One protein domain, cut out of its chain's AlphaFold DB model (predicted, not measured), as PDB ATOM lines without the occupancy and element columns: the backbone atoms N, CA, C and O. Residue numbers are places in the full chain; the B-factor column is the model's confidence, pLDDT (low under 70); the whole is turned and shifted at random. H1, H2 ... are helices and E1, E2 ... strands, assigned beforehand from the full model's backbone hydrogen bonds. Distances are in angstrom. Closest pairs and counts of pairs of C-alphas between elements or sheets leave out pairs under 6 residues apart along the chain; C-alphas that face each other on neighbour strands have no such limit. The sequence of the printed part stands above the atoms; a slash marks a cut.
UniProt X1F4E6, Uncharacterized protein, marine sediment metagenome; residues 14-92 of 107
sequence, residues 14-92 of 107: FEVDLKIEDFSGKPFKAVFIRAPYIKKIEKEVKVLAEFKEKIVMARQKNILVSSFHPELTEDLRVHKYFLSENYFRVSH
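Overview. This is residues 14 to 92 of the 107 residues of an uncharacterized protein of marine sediment metagenome (UniProt X1F4E6). A small twisted sheet of three strands, E3, E4 and E5, makes the middle of this domain; near one end of it a separate two-stranded hairpin, E1 and E2, is set at an angle to it, and toward the other end two short helices, H1 and H2, graze it. A long loop, residues 33 to 45, swings from the hairpin to the sheet. The printed part has 79 residues, with named elements in the order E1 E2 E3 E4 E5 H1 H2, in the class mixed, helices and strands. Both sheets are antiparallel, the larger in the order E3 - E4 - E5. The whole is compact and rounded, with a radius of gyration of the C-alphas of 12.1 A and spans of 34 by 29 by 20 A.

Arrangement. Begin at the sheet of E3, residues 46 to 51, E4, residues 54 to 60, and E5, residues 63 to 66, a meander in which each strand is the antiparallel neighbour of the one before. It is twisted, with C-alphas up to 4.1 A off its best plane. In the hairpin E3 and E4, find N 46 and O 59 within hydrogen-bond range at 2.8 A; in the hairpin E4 and E5, N 58 and O 65 at 2.9 A. Look next to E1, residues 14 to 18, and E2, residues 28 to 32, an antiparallel hairpin with N 16 and O 30 within hydrogen-bond range at 2.9 A. The closest C-alphas of E1 and E3 are those of Leu 18 and Ala 49, 6.9 A apart, while E2 and E4 are apart. H1, residues 77 to 83, is only just on the larger sheet, with 5 pairs of C-alphas within 10 A, and only grazes it with residues 78 to 82; its closest C-alpha pair with E5 is Phe 82 and Leu 64, 7.3 A. H2, residues 85 to 91, only grazes that sheet with residues 87 to 91. H1 and H2 are close but not clearly touching, the C-alphas of Tyr 81 and Tyr 87 being 6.6 A apart, at a steep tilt of 69.6 degrees, only just short of about perpendicular. In H1 and H2 every O i to N i+4 pair is within hydrogen-bond range.

Along the chain. Find C-alpha 46 at (-8.390, 16.767, -44.335); from there E3 runs 15.1 A to Phe 51. E4 returns over 16.7 A from Lys 54 to Gln 60, and E5 covers 10.1 A. E1 starts at C-alpha 14, (9.157, 1.207, -51.511), and spans 12.2 A; E2 spans 12.3 A. H1 measures 9.8 A, and H2 9.6 A, ending at C-alpha 91, (-18.705, 12.575, -45.628).

Size, cuts and confidence. The C-alphas of Phe 14 and His 92 are the two farthest apart, 34.4 A. The printed part has no cut, and the link E2 to E3 is long, with 13 residues. The mean pLDDT of the printed part is 78.2; look for values under 70 at residue 24, residues 34 to 41, residue 43 and residues 85 to 92.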
ATOM      1  N   PHE A  14       8.537   1.067 -52.826       77.88
ATOM      2  CA  PHE A  14       9.157   1.207 -51.511       77.88
ATOM      3  C   PHE A  14       8.100   1.164 -50.415       77.88
ATOM      4  O   PHE A  14       6.976   1.639 -50.587       77.88
ATOM      5  N   GLU A  15       8.476   0.590 -49.281       85.00
ATOM      6  CA  GLU A  15       7.618   0.461 -48.110       85.00
ATOM      7  C   GLU A  15       8.017   1.475 -47.045       85.00
ATOM      8  O   GLU A  15       9.200   1.658 -46.759       85.00
ATOM      9  N   VAL A  16       7.026   2.128 -46.444       85.81
ATOM     10  CA  VAL A  16       7.229   3.091 -45.359       85.81
ATOM     11  C   VAL A  16       6.191   2.878 -44.277       85.81
ATOM     12  O   VAL A  16       5.006   2.730 -44.559       85.81
ATOM     13  N   ASP A  17       6.633   2.963 -43.031       87.94
ATOM     14  CA  ASP A  17       5.755   3.029 -41.873       87.94
ATOM     15  C   ASP A  17       5.191   4.449 -41.715       87.94
ATOM     16  O   ASP A  17       5.890   5.385 -41.326       87.94
ATOM     17  N   LEU A  18       3.909   4.621 -42.041       85.88
ATOM     18  CA  LEU A  18       3.193   5.888 -41.928       85.88
ATOM     19  C   LEU A  18       2.386   5.962 -40.643       85.88
ATOM     20  O   LEU A  18       1.654   5.041 -40.277       85.88
ATOM     21  N   LYS A  19       2.439   7.120 -39.993       85.50
ATOM     22  CA  LYS A  19       1.492   7.459 -38.936       85.50
ATOM     23  C   LYS A  19       0.268   8.110 -39.575       85.50
ATOM     24  O   LYS A  19       0.380   9.181 -40.164       85.50
ATOM     25  N   ILE A  20      -0.880   7.451 -39.466       83.69
ATOM     26  CA  ILE A  20      -2.169   7.966 -39.944       83.69
ATOM     27  C   ILE A  20      -2.909   8.526 -38.729       83.69
ATOM     28  O   ILE A  20      -3.086   7.803 -37.752       83.69
ATOM     29  N   GLU A  21      -3.320   9.796 -38.774       78.56
ATOM     30  CA  GLU A  21      -3.922  10.510 -37.628       78.56
ATOM     31  C   GLU A  21      -5.136   9.768 -37.043       78.56
ATOM     32  O   GLU A  21      -5.261   9.626 -35.829       78.56
ATOM     33  N   ASP A  22      -5.983   9.218 -37.914       76.19
ATOM     34  CA  ASP A  22      -7.202   8.510 -37.520       76.19
ATOM     35  C   ASP A  22      -6.940   7.037 -37.111       76.19
ATOM     36  O   ASP A  22      -7.866   6.347 -36.677       76.19
ATOM     37  N   PHE A  23      -5.710   6.514 -37.245       78.25
ATOM     38  CA  PHE A  23      -5.374   5.137 -36.850       78.25
ATOM     39  C   PHE A  23      -4.630   5.138 -35.521       78.25
ATOM     40  O   PHE A  23      -3.437   5.423 -35.439       78.25
ATOM     41  N   SER A  24      -5.329   4.751 -34.458       68.38
ATOM     42  CA  SER A  24      -4.702   4.544 -33.156       68.38
ATOM     43  C   SER A  24      -3.819   3.288 -33.179       68.38
ATOM     44  O   SER A  24      -4.270   2.207 -33.560       68.38
ATOM     45  N   GLY A  25      -2.559   3.414 -32.752       74.12
ATOM     46  CA  GLY A  25      -1.657   2.279 -32.532       74.12
ATOM     47  C   GLY A  25      -0.438   2.248 -33.453       74.12
ATOM     48  O   GLY A  25       0.246   3.255 -33.630       74.12
ATOM     49  N   LYS A  26      -0.114   1.055 -33.972       80.88
ATOM     50  CA  LYS A  26       1.104   0.813 -34.761       80.88
ATOM     51  C   LYS A  26       1.094   1.624 -36.065       80.88
ATOM     52  O   LYS A  26       0.015   1.773 -36.650       80.88
ATOM     53  N   PRO A  27       2.260   2.071 -36.563       84.62
ATOM     54  CA  PRO A  27       2.369   2.630 -37.905       84.62
ATOM     55  C   PRO A  27       1.734   1.710 -38.956       84.62
ATOM     56  O   PRO A  27       1.681   0.489 -38.790       84.62
ATOM     57  N   PHE A  28       1.182   2.306 -40.004       86.62
ATOM     58  CA  PHE A  28       0.640   1.598 -41.152       86.62
ATOM     59  C   PHE A  28       1.739   1.419 -42.192       86.62
ATOM     60  O   PHE A  28       2.313   2.403 -42.655       86.62
ATOM     61  N   LYS A  29       2.010   0.172 -42.575       88.25
ATOM     62  CA  LYS A  29       2.966  -0.131 -43.638       88.25
ATOM     63  C   LYS A  29       2.337   0.244 -44.980       88.25
ATOM     64  O   LYS A  29       1.377  -0.380 -45.421       88.25
ATOM     65  N   ALA A  30       2.856   1.290 -45.608       87.44
ATOM     66  CA  ALA A  30       2.388   1.819 -46.877       87.44
ATOM     67  C   ALA A  30       3.347   1.438 -48.006       87.44
ATOM     68  O   ALA A  30       4.534   1.759 -47.946       87.44
ATOM     69  N   VAL A  31       2.817   0.783 -49.042       87.38
ATOM     70  CA  VAL A  31       3.567   0.375 -50.238       87.38
ATOM     71  C   VAL A  31       3.357   1.415 -51.333       87.38
ATOM     72  O   VAL A  31       2.245   1.620 -51.811       87.38
ATOM     73  N   PHE A  32       4.420   2.082 -51.760       83.38
ATOM     74  CA  PHE A  32       4.370   3.108 -52.793       83.38
ATOM     75  C   PHE A  32       4.881   2.548 -54.113       83.38
ATOM     76  O   PHE A  32       6.033   2.145 -54.186       83.38
ATOM     77  N   ILE A  33       4.070   2.580 -55.174       75.44
ATOM     78  CA  ILE A  33       4.495   2.185 -56.523       75.44
ATOM     79  C   ILE A  33       4.416   3.408 -57.426       75.44
ATOM     80  O   ILE A  33       3.336   3.932 -57.680       75.44
ATOM     81  N   ARG A  34       5.571   3.875 -57.920       67.19
ATOM     82  CA  ARG A  34       5.663   5.034 -58.834       67.19
ATOM     83  C   ARG A  34       4.917   6.271 -58.299       67.19
ATOM     84  O   ARG A  34       4.221   6.949 -59.050       67.19
ATOM     85  N   ALA A  35       5.045   6.532 -56.999       57.44
ATOM     86  CA  ALA A  35       4.119   7.379 -56.260       57.44
ATOM     87  C   ALA A  35       4.095   8.846 -56.734       57.44
ATOM     88  O   ALA A  35       5.079   9.575 -56.556       57.44
ATOM     89  N   PRO A  36       2.960   9.322 -57.275       60.16
ATOM     90  CA  PRO A  36       2.718  10.745 -57.425       60.16
ATOM     91  C   PRO A  36       2.398  11.353 -56.051       60.16
ATOM     92  O   PRO A  36       1.694  10.753 -55.237       60.16
ATOM     93  N   TYR A  37       2.894  12.559 -55.781       66.50
ATOM     94  CA  TYR A  37       2.604  13.291 -54.544       66.50
ATOM     95  C   TYR A  37       1.612  14.431 -54.784       66.50
ATOM     96  O   TYR A  37       1.552  15.018 -55.869       66.50
ATOM     97  N   ILE A  38       0.837  14.766 -53.752       63.62
ATOM     98  CA  ILE A  38      -0.131  15.862 -53.801       63.62
ATOM     99  C   ILE A  38       0.613  17.182 -53.552       63.62
ATOM    100  O   ILE A  38       1.167  17.401 -52.482       63.62
ATOM    101  N   LYS A  39       0.637  18.064 -54.560       60.41
ATOM    102  CA  LYS A  39       1.351  19.359 -54.517       60.41
ATOM    103  C   LYS A  39       0.505  20.506 -53.957       60.41
ATOM    104  O   LYS A  39       1.048  21.512 -53.517       60.41
ATOM    105  N   LYS A  40      -0.824  20.393 -54.026       61.44
ATOM    106  CA  LYS A  40      -1.747  21.442 -53.584       61.44
ATOM    107  C   LYS A  40      -3.045  20.826 -53.083       61.44
ATOM    108  O   LYS A  40      -3.663  20.039 -53.799       61.44
ATOM    109  N   ILE A  41      -3.428  21.216 -51.877       69.06
ATOM    110  CA  ILE A  41      -4.724  20.928 -51.266       69.06
ATOM    111  C   ILE A  41      -5.604  22.178 -51.313       69.06
ATOM    112  O   ILE A  41      -5.101  23.302 -51.261       69.06
ATOM    113  N   GLU A  42      -6.912  21.981 -51.445       71.50
ATOM    114  CA  GLU A  42      -7.910  23.046 -51.305       71.50
ATOM    115  C   GLU A  42      -8.477  23.071 -49.876       71.50
ATOM    116  O   GLU A  42      -8.251  22.144 -49.099       71.50
ATOM    117  N   LYS A  43      -9.211  24.135 -49.517       66.94
ATOM    118  CA  LYS A  43      -9.643  24.439 -48.134       66.94
ATOM    119  C   LYS A  43     -10.533  23.375 -47.463       66.94
ATOM    120  O   LYS A  43     -10.770  23.471 -46.267       66.94
ATOM    121  N   GLU A  44     -11.003  22.366 -48.194       78.25
ATOM    122  CA  GLU A  44     -11.897  21.311 -47.688       78.25
ATOM    123  C   GLU A  44     -11.224  19.929 -47.565       78.25
ATOM    124  O   GLU A  44     -11.903  18.921 -47.357       78.25
ATOM    125  N   VAL A  45      -9.899  19.847 -47.712       82.69
ATOM    126  CA  VAL A  45      -9.162  18.577 -47.640       82.69
ATOM    127  C   VAL A  45      -8.621  18.352 -46.224       82.69
ATOM    128  O   VAL A  45      -7.798  19.128 -45.744       82.69
ATOM    129  N   LYS A  46      -9.028  17.256 -45.566       85.50
ATOM    130  CA  LYS A  46      -8.390  16.767 -44.335       85.50
ATOM    131  C   LYS A  46      -7.182  15.911 -44.713       85.50
ATOM    132  O   LYS A  46      -7.337  14.869 -45.352       85.50
ATOM    133  N   VAL A  47      -5.989  16.326 -44.304       86.69
ATOM    134  CA  VAL A  47      -4.779  15.505 -44.425       86.69
ATOM    135  C   VAL A  47      -4.815  14.420 -43.349       86.69
ATOM    136  O   VAL A  47      -5.116  14.710 -42.198       86.69
ATOM    137  N   LEU A  48      -4.573  13.167 -43.739       86.44
ATOM    138  CA  LEU A  48      -4.579  12.017 -42.825       86.44
ATOM    139  C   LEU A  48      -3.175  11.458 -42.587       86.44
ATOM    140  O   LEU A  48      -2.919  10.907 -41.518       86.44
ATOM    141  N   ALA A  49      -2.283  11.578 -43.576       87.00
ATOM    142  CA  ALA A  49      -0.885  11.188 -43.449       87.00
ATOM    143  C   ALA A  49       0.029  11.982 -44.390       87.00
ATOM    144  O   ALA A  49      -0.310  12.262 -45.547       87.00
ATOM    145  N   GLU A  50       1.234  12.248 -43.894       85.31
ATOM    146  CA  GLU A  50       2.312  12.921 -44.609       85.31
ATOM    147  C   GLU A  50       3.591  12.083 -44.559       85.31
ATOM    148  O   GLU A  50       3.881  11.405 -43.574       85.31
ATOM    149  N   PHE A  51       4.374  12.141 -45.633       83.75
ATOM    150  CA  PHE A  51       5.684  11.514 -45.727       83.75
ATOM    151  C   PHE A  51       6.663  12.468 -46.396       83.75
ATOM    152  O   PHE A  51       6.434  12.883 -47.531       83.75
ATOM    153  N   LYS A  52       7.768  12.804 -45.716       81.31
ATOM    154  CA  LYS A  52       8.781  13.757 -46.214       81.31
ATOM    155  C   LYS A  52       8.152  15.067 -46.721       81.31
ATOM    156  O   LYS A  52       8.406  15.467 -47.854       81.31
ATOM    157  N   GLU A  53       7.278  15.665 -45.906       78.25
ATOM    158  CA  GLU A  53       6.555  16.919 -46.210       78.25
ATOM    159  C   GLU A  53       5.614  16.833 -47.428       78.25
ATOM    160  O   GLU A  53       5.134  17.841 -47.947       78.25
ATOM    161  N   LYS A  54       5.334  15.616 -47.906       81.25
ATOM    162  CA  LYS A  54       4.392  15.358 -48.993       81.25
ATOM    163  C   LYS A  54       3.161  14.670 -48.438       81.25
ATOM    164  O   LYS A  54       3.257  13.675 -47.723       81.25
ATOM    165  N   ILE A  55       1.995  15.165 -48.825       85.06
ATOM    166  CA  ILE A  55       0.720  14.555 -48.461       85.06
ATOM    167  C   ILE A  55       0.577  13.253 -49.250       85.06
ATOM    168  O   ILE A  55       0.595  13.260 -50.484       85.06
ATOM    169  N   VAL A  56       0.453  12.144 -48.520       85.88
ATOM    170  CA  VAL A  56       0.357  10.783 -49.077       85.88
ATOM    171  C   VAL A  56      -0.989  10.128 -48.805       85.88
ATOM    172  O   VAL A  56      -1.325   9.148 -49.462       85.88
ATOM    173  N   MET A  57      -1.772  10.670 -47.871       86.81
ATOM    174  CA  MET A  57      -3.163  10.290 -47.659       86.81
ATOM    175  C   MET A  57      -3.979  11.512 -47.263       86.81
ATOM    176  O   MET A  57      -3.616  12.253 -46.347       86.81
ATOM    177  N   ALA A  58      -5.101  11.706 -47.941       86.81
ATOM    178  CA  ALA A  58      -6.000  12.815 -47.694       86.81
ATOM    179  C   ALA A  58      -7.451  12.406 -47.937       86.81
ATOM    180  O   ALA A  58      -7.744  11.484 -48.699       86.81
ATOM    181  N   ARG A  59      -8.365  13.125 -47.298       84.31
ATOM    182  CA  ARG A  59      -9.804  12.933 -47.427       84.31
ATOM    183  C   ARG A  59     -10.478  14.253 -47.753       84.31
ATOM    184  O   ARG A  59     -10.225  15.258 -47.096       84.31
ATOM    185  N   GLN A  60     -11.409  14.225 -48.694       82.69
ATOM    186  CA  GLN A  60     -12.310  15.337 -48.972       82.69
ATOM    187  C   GLN A  60     -13.727  14.788 -49.117       82.69
ATOM    188  O   GLN A  60     -13.997  14.028 -50.042       82.69
ATOM    189  N   LYS A  61     -14.631  15.158 -48.201       78.81
ATOM    190  CA  LYS A  61     -16.008  14.629 -48.157       78.81
ATOM    191  C   LYS A  61     -16.007  13.089 -48.209       78.81
ATOM    192  O   LYS A  61     -15.462  12.466 -47.301       78.81
ATOM    193  N   ASN A  62     -16.589  12.492 -49.249       76.69
ATOM    194  CA  ASN A  62     -16.698  11.046 -49.486       76.69
ATOM    195  C   ASN A  62     -15.571  10.477 -50.364       76.69
ATOM    196  O   ASN A  62     -15.675   9.347 -50.838       76.69
ATOM    197  N   ILE A  63     -14.519  11.258 -50.613       80.06
ATOM    198  CA  ILE A  63     -13.367  10.854 -51.414       80.06
ATOM    199  C   ILE A  63     -12.176  10.633 -50.484       80.06
ATOM    200  O   ILE A  63     -11.777  11.523 -49.728       80.06
ATOM    201  N   LEU A  64     -11.611   9.427 -50.528       84.50
ATOM    202  CA  LEU A  64     -10.364   9.064 -49.867       84.50
ATOM    203  C   LEU A  64      -9.304   8.881 -50.946       84.50
ATOM    204  O   LEU A  64      -9.519   8.137 -51.899       84.50
ATOM    205  N   VAL A  65      -8.175   9.565 -50.801       83.81
ATOM    206  CA  VAL A  65      -7.059   9.478 -51.742       83.81
ATOM    207  C   VAL A  65      -5.820   9.029 -50.984       83.81
ATOM    208  O   VAL A  65      -5.463   9.631 -49.971       83.81
ATOM    209  N   SER A  66      -5.153   7.998 -51.495       86.12
ATOM    210  CA  SER A  66      -3.832   7.556 -51.053       86.12
ATOM    211  C   SER A  66      -2.867   7.529 -52.238       86.12
ATOM    212  O   SER A  66      -3.227   7.141 -53.346       86.12
ATOM    213  N   SER A  67      -1.624   7.943 -52.002       83.88
ATOM    214  CA  SER A  67      -0.511   7.808 -52.956       83.88
ATOM    215  C   SER A  67       0.188   6.444 -52.856       83.88
ATOM    216  O   SER A  67       1.123   6.177 -53.608       83.88
ATOM    217  N   PHE A  68      -0.239   5.611 -51.907       86.00
ATOM    218  CA  PHE A  68       0.220   4.244 -51.688       86.00
ATOM    219  C   PHE A  68      -0.908   3.244 -51.951       86.00
ATOM    220  O   PHE A  68      -2.083   3.615 -52.009       86.00
ATOM    221  N   HIS A  69      -0.511   1.982 -52.050       85.00
ATOM    222  CA  HIS A  69      -1.334   0.817 -52.328       85.00
ATOM    223  C   HIS A  69      -1.552   0.007 -51.039       85.00
ATOM    224  O   HIS A  69      -0.753  -0.885 -50.734       85.00
ATOM    225  N   PRO A  70      -2.575   0.333 -50.222       83.12
ATOM    226  CA  PRO A  70      -2.885  -0.429 -49.013       83.12
ATOM    227  C   PRO A  70      -3.332  -1.868 -49.311       83.12
ATOM    228  O   PRO A  70      -3.323  -2.697 -48.416       83.12
ATOM    229  N   GLU A  71      -3.744  -2.173 -50.542       83.56
ATOM    230  CA  GLU A  71      -4.127  -3.514 -50.990       83.56
ATOM    231  C   GLU A  71      -2.943  -4.478 -51.118       83.56
ATOM    232  O   GLU A  71      -3.134  -5.690 -51.129       83.56
ATOM    233  N   LEU A  72      -1.722  -3.946 -51.209       83.56
ATOM    234  CA  LEU A  72      -0.497  -4.743 -51.266       83.56
ATOM    235  C   LEU A  72       0.041  -5.092 -49.877       83.56
ATOM    236  O   LEU A  72       1.096  -5.715 -49.766       83.56
ATOM    237  N   THR A  73      -0.665  -4.697 -48.819       82.12
ATOM    238  CA  THR A  73      -0.365  -5.108 -47.451       82.12
ATOM    239  C   THR A  73      -1.522  -5.910 -46.875       82.12
ATOM    240  O   THR A  73      -2.673  -5.778 -47.281       82.12
ATOM    241  N   GLU A  74      -1.230  -6.749 -45.884       82.69
ATOM    242  CA  GLU A  74      -2.258  -7.510 -45.160       82.69
ATOM    243  C   GLU A  74      -3.056  -6.631 -44.174       82.69
ATOM    244  O   GLU A  74      -3.936  -7.098 -43.447       82.69
ATOM    245  N   ASP A  75      -2.752  -5.331 -44.121       84.00
ATOM    246  CA  ASP A  75      -3.321  -4.402 -43.166       84.00
ATOM    247  C   ASP A  75      -4.623  -3.782 -43.692       84.00
ATOM    248  O   ASP A  75      -4.668  -2.788 -44.419       84.00
ATOM    249  N   LEU A  76      -5.737  -4.360 -43.253       84.38
ATOM    250  CA  LEU A  76      -7.074  -3.938 -43.662       84.38
ATOM    251  C   LEU A  76      -7.551  -2.636 -42.999       84.38
ATOM    252  O   LEU A  76      -8.708  -2.262 -43.196       84.38
ATOM    253  N   ARG A  77      -6.733  -1.928 -42.204       86.19
ATOM    254  CA  ARG A  77      -7.178  -0.711 -41.493       86.19
ATOM    255  C   ARG A  77      -7.657   0.390 -42.439       86.19
ATOM    256  O   ARG A  77      -8.679   1.004 -42.153       86.19
ATOM    257  N   VAL A  78      -7.005   0.586 -43.590       84.50
ATOM    258  CA  VAL A  78      -7.444   1.566 -44.610       84.50
ATOM    259  C   VAL A  78      -8.766   1.168 -45.255       84.50
ATOM    260  O   VAL A  78      -9.667   1.999 -45.364       84.50
ATOM    261  N   HIS A  79      -8.928  -0.110 -45.590       83.81
ATOM    262  CA  HIS A  79     -10.176  -0.636 -46.139       83.81
ATOM    263  C   HIS A  79     -11.331  -0.517 -45.135       83.81
ATOM    264  O   HIS A  79     -12.410  -0.038 -45.473       83.81
ATOM    265  N   LYS A  80     -11.086  -0.881 -43.870       83.81
ATOM    266  CA  LYS A  80     -12.058  -0.727 -42.779       83.81
ATOM    267  C   LYS A  80     -12.392   0.735 -42.516       83.81
ATOM    268  O   LYS A  80     -13.548   1.038 -42.258       83.81
ATOM    269  N   TYR A  81     -11.413   1.634 -42.600       82.88
ATOM    270  CA  TYR A  81     -11.646   3.069 -42.471       82.88
ATOM    271  C   TYR A  81     -12.573   3.575 -43.573       82.88
ATOM    272  O   TYR A  81     -13.573   4.217 -43.263       82.88
ATOM    273  N   PHE A  82     -12.304   3.214 -44.830       80.44
ATOM    274  CA  PHE A  82     -13.144   3.580 -45.971       80.44
ATOM    275  C   PHE A  82     -14.581   3.045 -45.856       80.44
ATOM    276  O   PHE A  82     -15.529   3.771 -46.138       80.44
ATOM    277  N   LEU A  83     -14.752   1.801 -45.395       79.50
ATOM    278  CA  LEU A  83     -16.067   1.167 -45.223       79.50
ATOM    279  C   LEU A  83     -16.783   1.545 -43.919       79.50
ATOM    280  O   LEU A  83     -17.941   1.180 -43.729       79.50
ATOM    281  N   SER A  84     -16.111   2.226 -42.989       75.81
ATOM    282  CA  SER A  84     -16.700   2.531 -41.686       75.81
ATOM    283  C   SER A  84     -17.863   3.517 -41.808       75.81
ATOM    284  O   SER A  84     -17.798   4.501 -42.547       75.81
ATOM    285  N   GLU A  85     -18.905   3.326 -40.995       57.38
ATOM    286  CA  GLU A  85     -20.002   4.298 -40.909       57.38
ATOM    287  C   GLU A  85     -19.518   5.691 -40.495       57.38
ATOM    288  O   GLU A  85     -20.104   6.691 -40.896       57.38
ATOM    289  N   ASN A  86     -18.421   5.788 -39.738       61.38
ATOM    290  CA  ASN A  86     -17.812   7.072 -39.393       61.38
ATOM    291  C   ASN A  86     -17.309   7.818 -40.632       61.38
ATOM    292  O   ASN A  86     -17.482   9.032 -40.724       61.38
ATOM    293  N   TYR A  87     -16.739   7.112 -41.609       61.00
ATOM    294  CA  TYR A  87     -16.378   7.709 -42.890       61.00
ATOM    295  C   TYR A  87     -17.623   8.201 -43.636       61.00
ATOM    296  O   TYR A  87     -17.680   9.349 -44.083       61.00
ATOM    297  N   PHE A  88     -18.671   7.377 -43.676       61.38
ATOM    298  CA  PHE A  88     -19.925   7.717 -44.340       61.38
ATOM    299  C   PHE A  88     -20.633   8.928 -43.694       61.38
ATOM    300  O   PHE A  88     -21.004   9.871 -44.391       61.38
ATOM    301  N   ARG A  89     -20.714   8.986 -42.361       59.25
ATOM    302  CA  ARG A  89     -21.349  10.082 -41.602       59.25
ATOM    303  C   ARG A  89     -20.578  11.399 -41.671       59.25
ATOM    304  O   ARG A  89     -21.195  12.457 -41.747       59.25
ATOM    305  N   VAL A  90     -19.244  11.354 -41.659       62.47
ATOM    306  CA  VAL A  90     -18.414  12.565 -41.796       62.47
ATOM    307  C   VAL A  90     -18.421  13.085 -43.237       62.47
ATOM    308  O   VAL A  90     -18.294  14.287 -43.462       62.47
ATOM    309  N   SER A  91     -18.601  12.199 -44.217       56.31
ATOM    310  CA  SER A  91     -18.705  12.575 -45.628       56.31
ATOM    311  C   SER A  91     -20.066  13.153 -46.039       56.31
ATOM    312  O   SER A  91     -20.114  13.947 -46.977       56.31
ATOM    313  N   HIS A  92     -21.141  12.805 -45.323       58.00
ATOM    314  CA  HIS A  92     -22.507  13.288 -45.547       58.00
ATOM    315  C   HIS A  92     -23.122  13.819 -44.238       58.00
ATOM    316  O   HIS A  92     -23.912  13.115 -43.598       58.00
TER     317      HIS A  92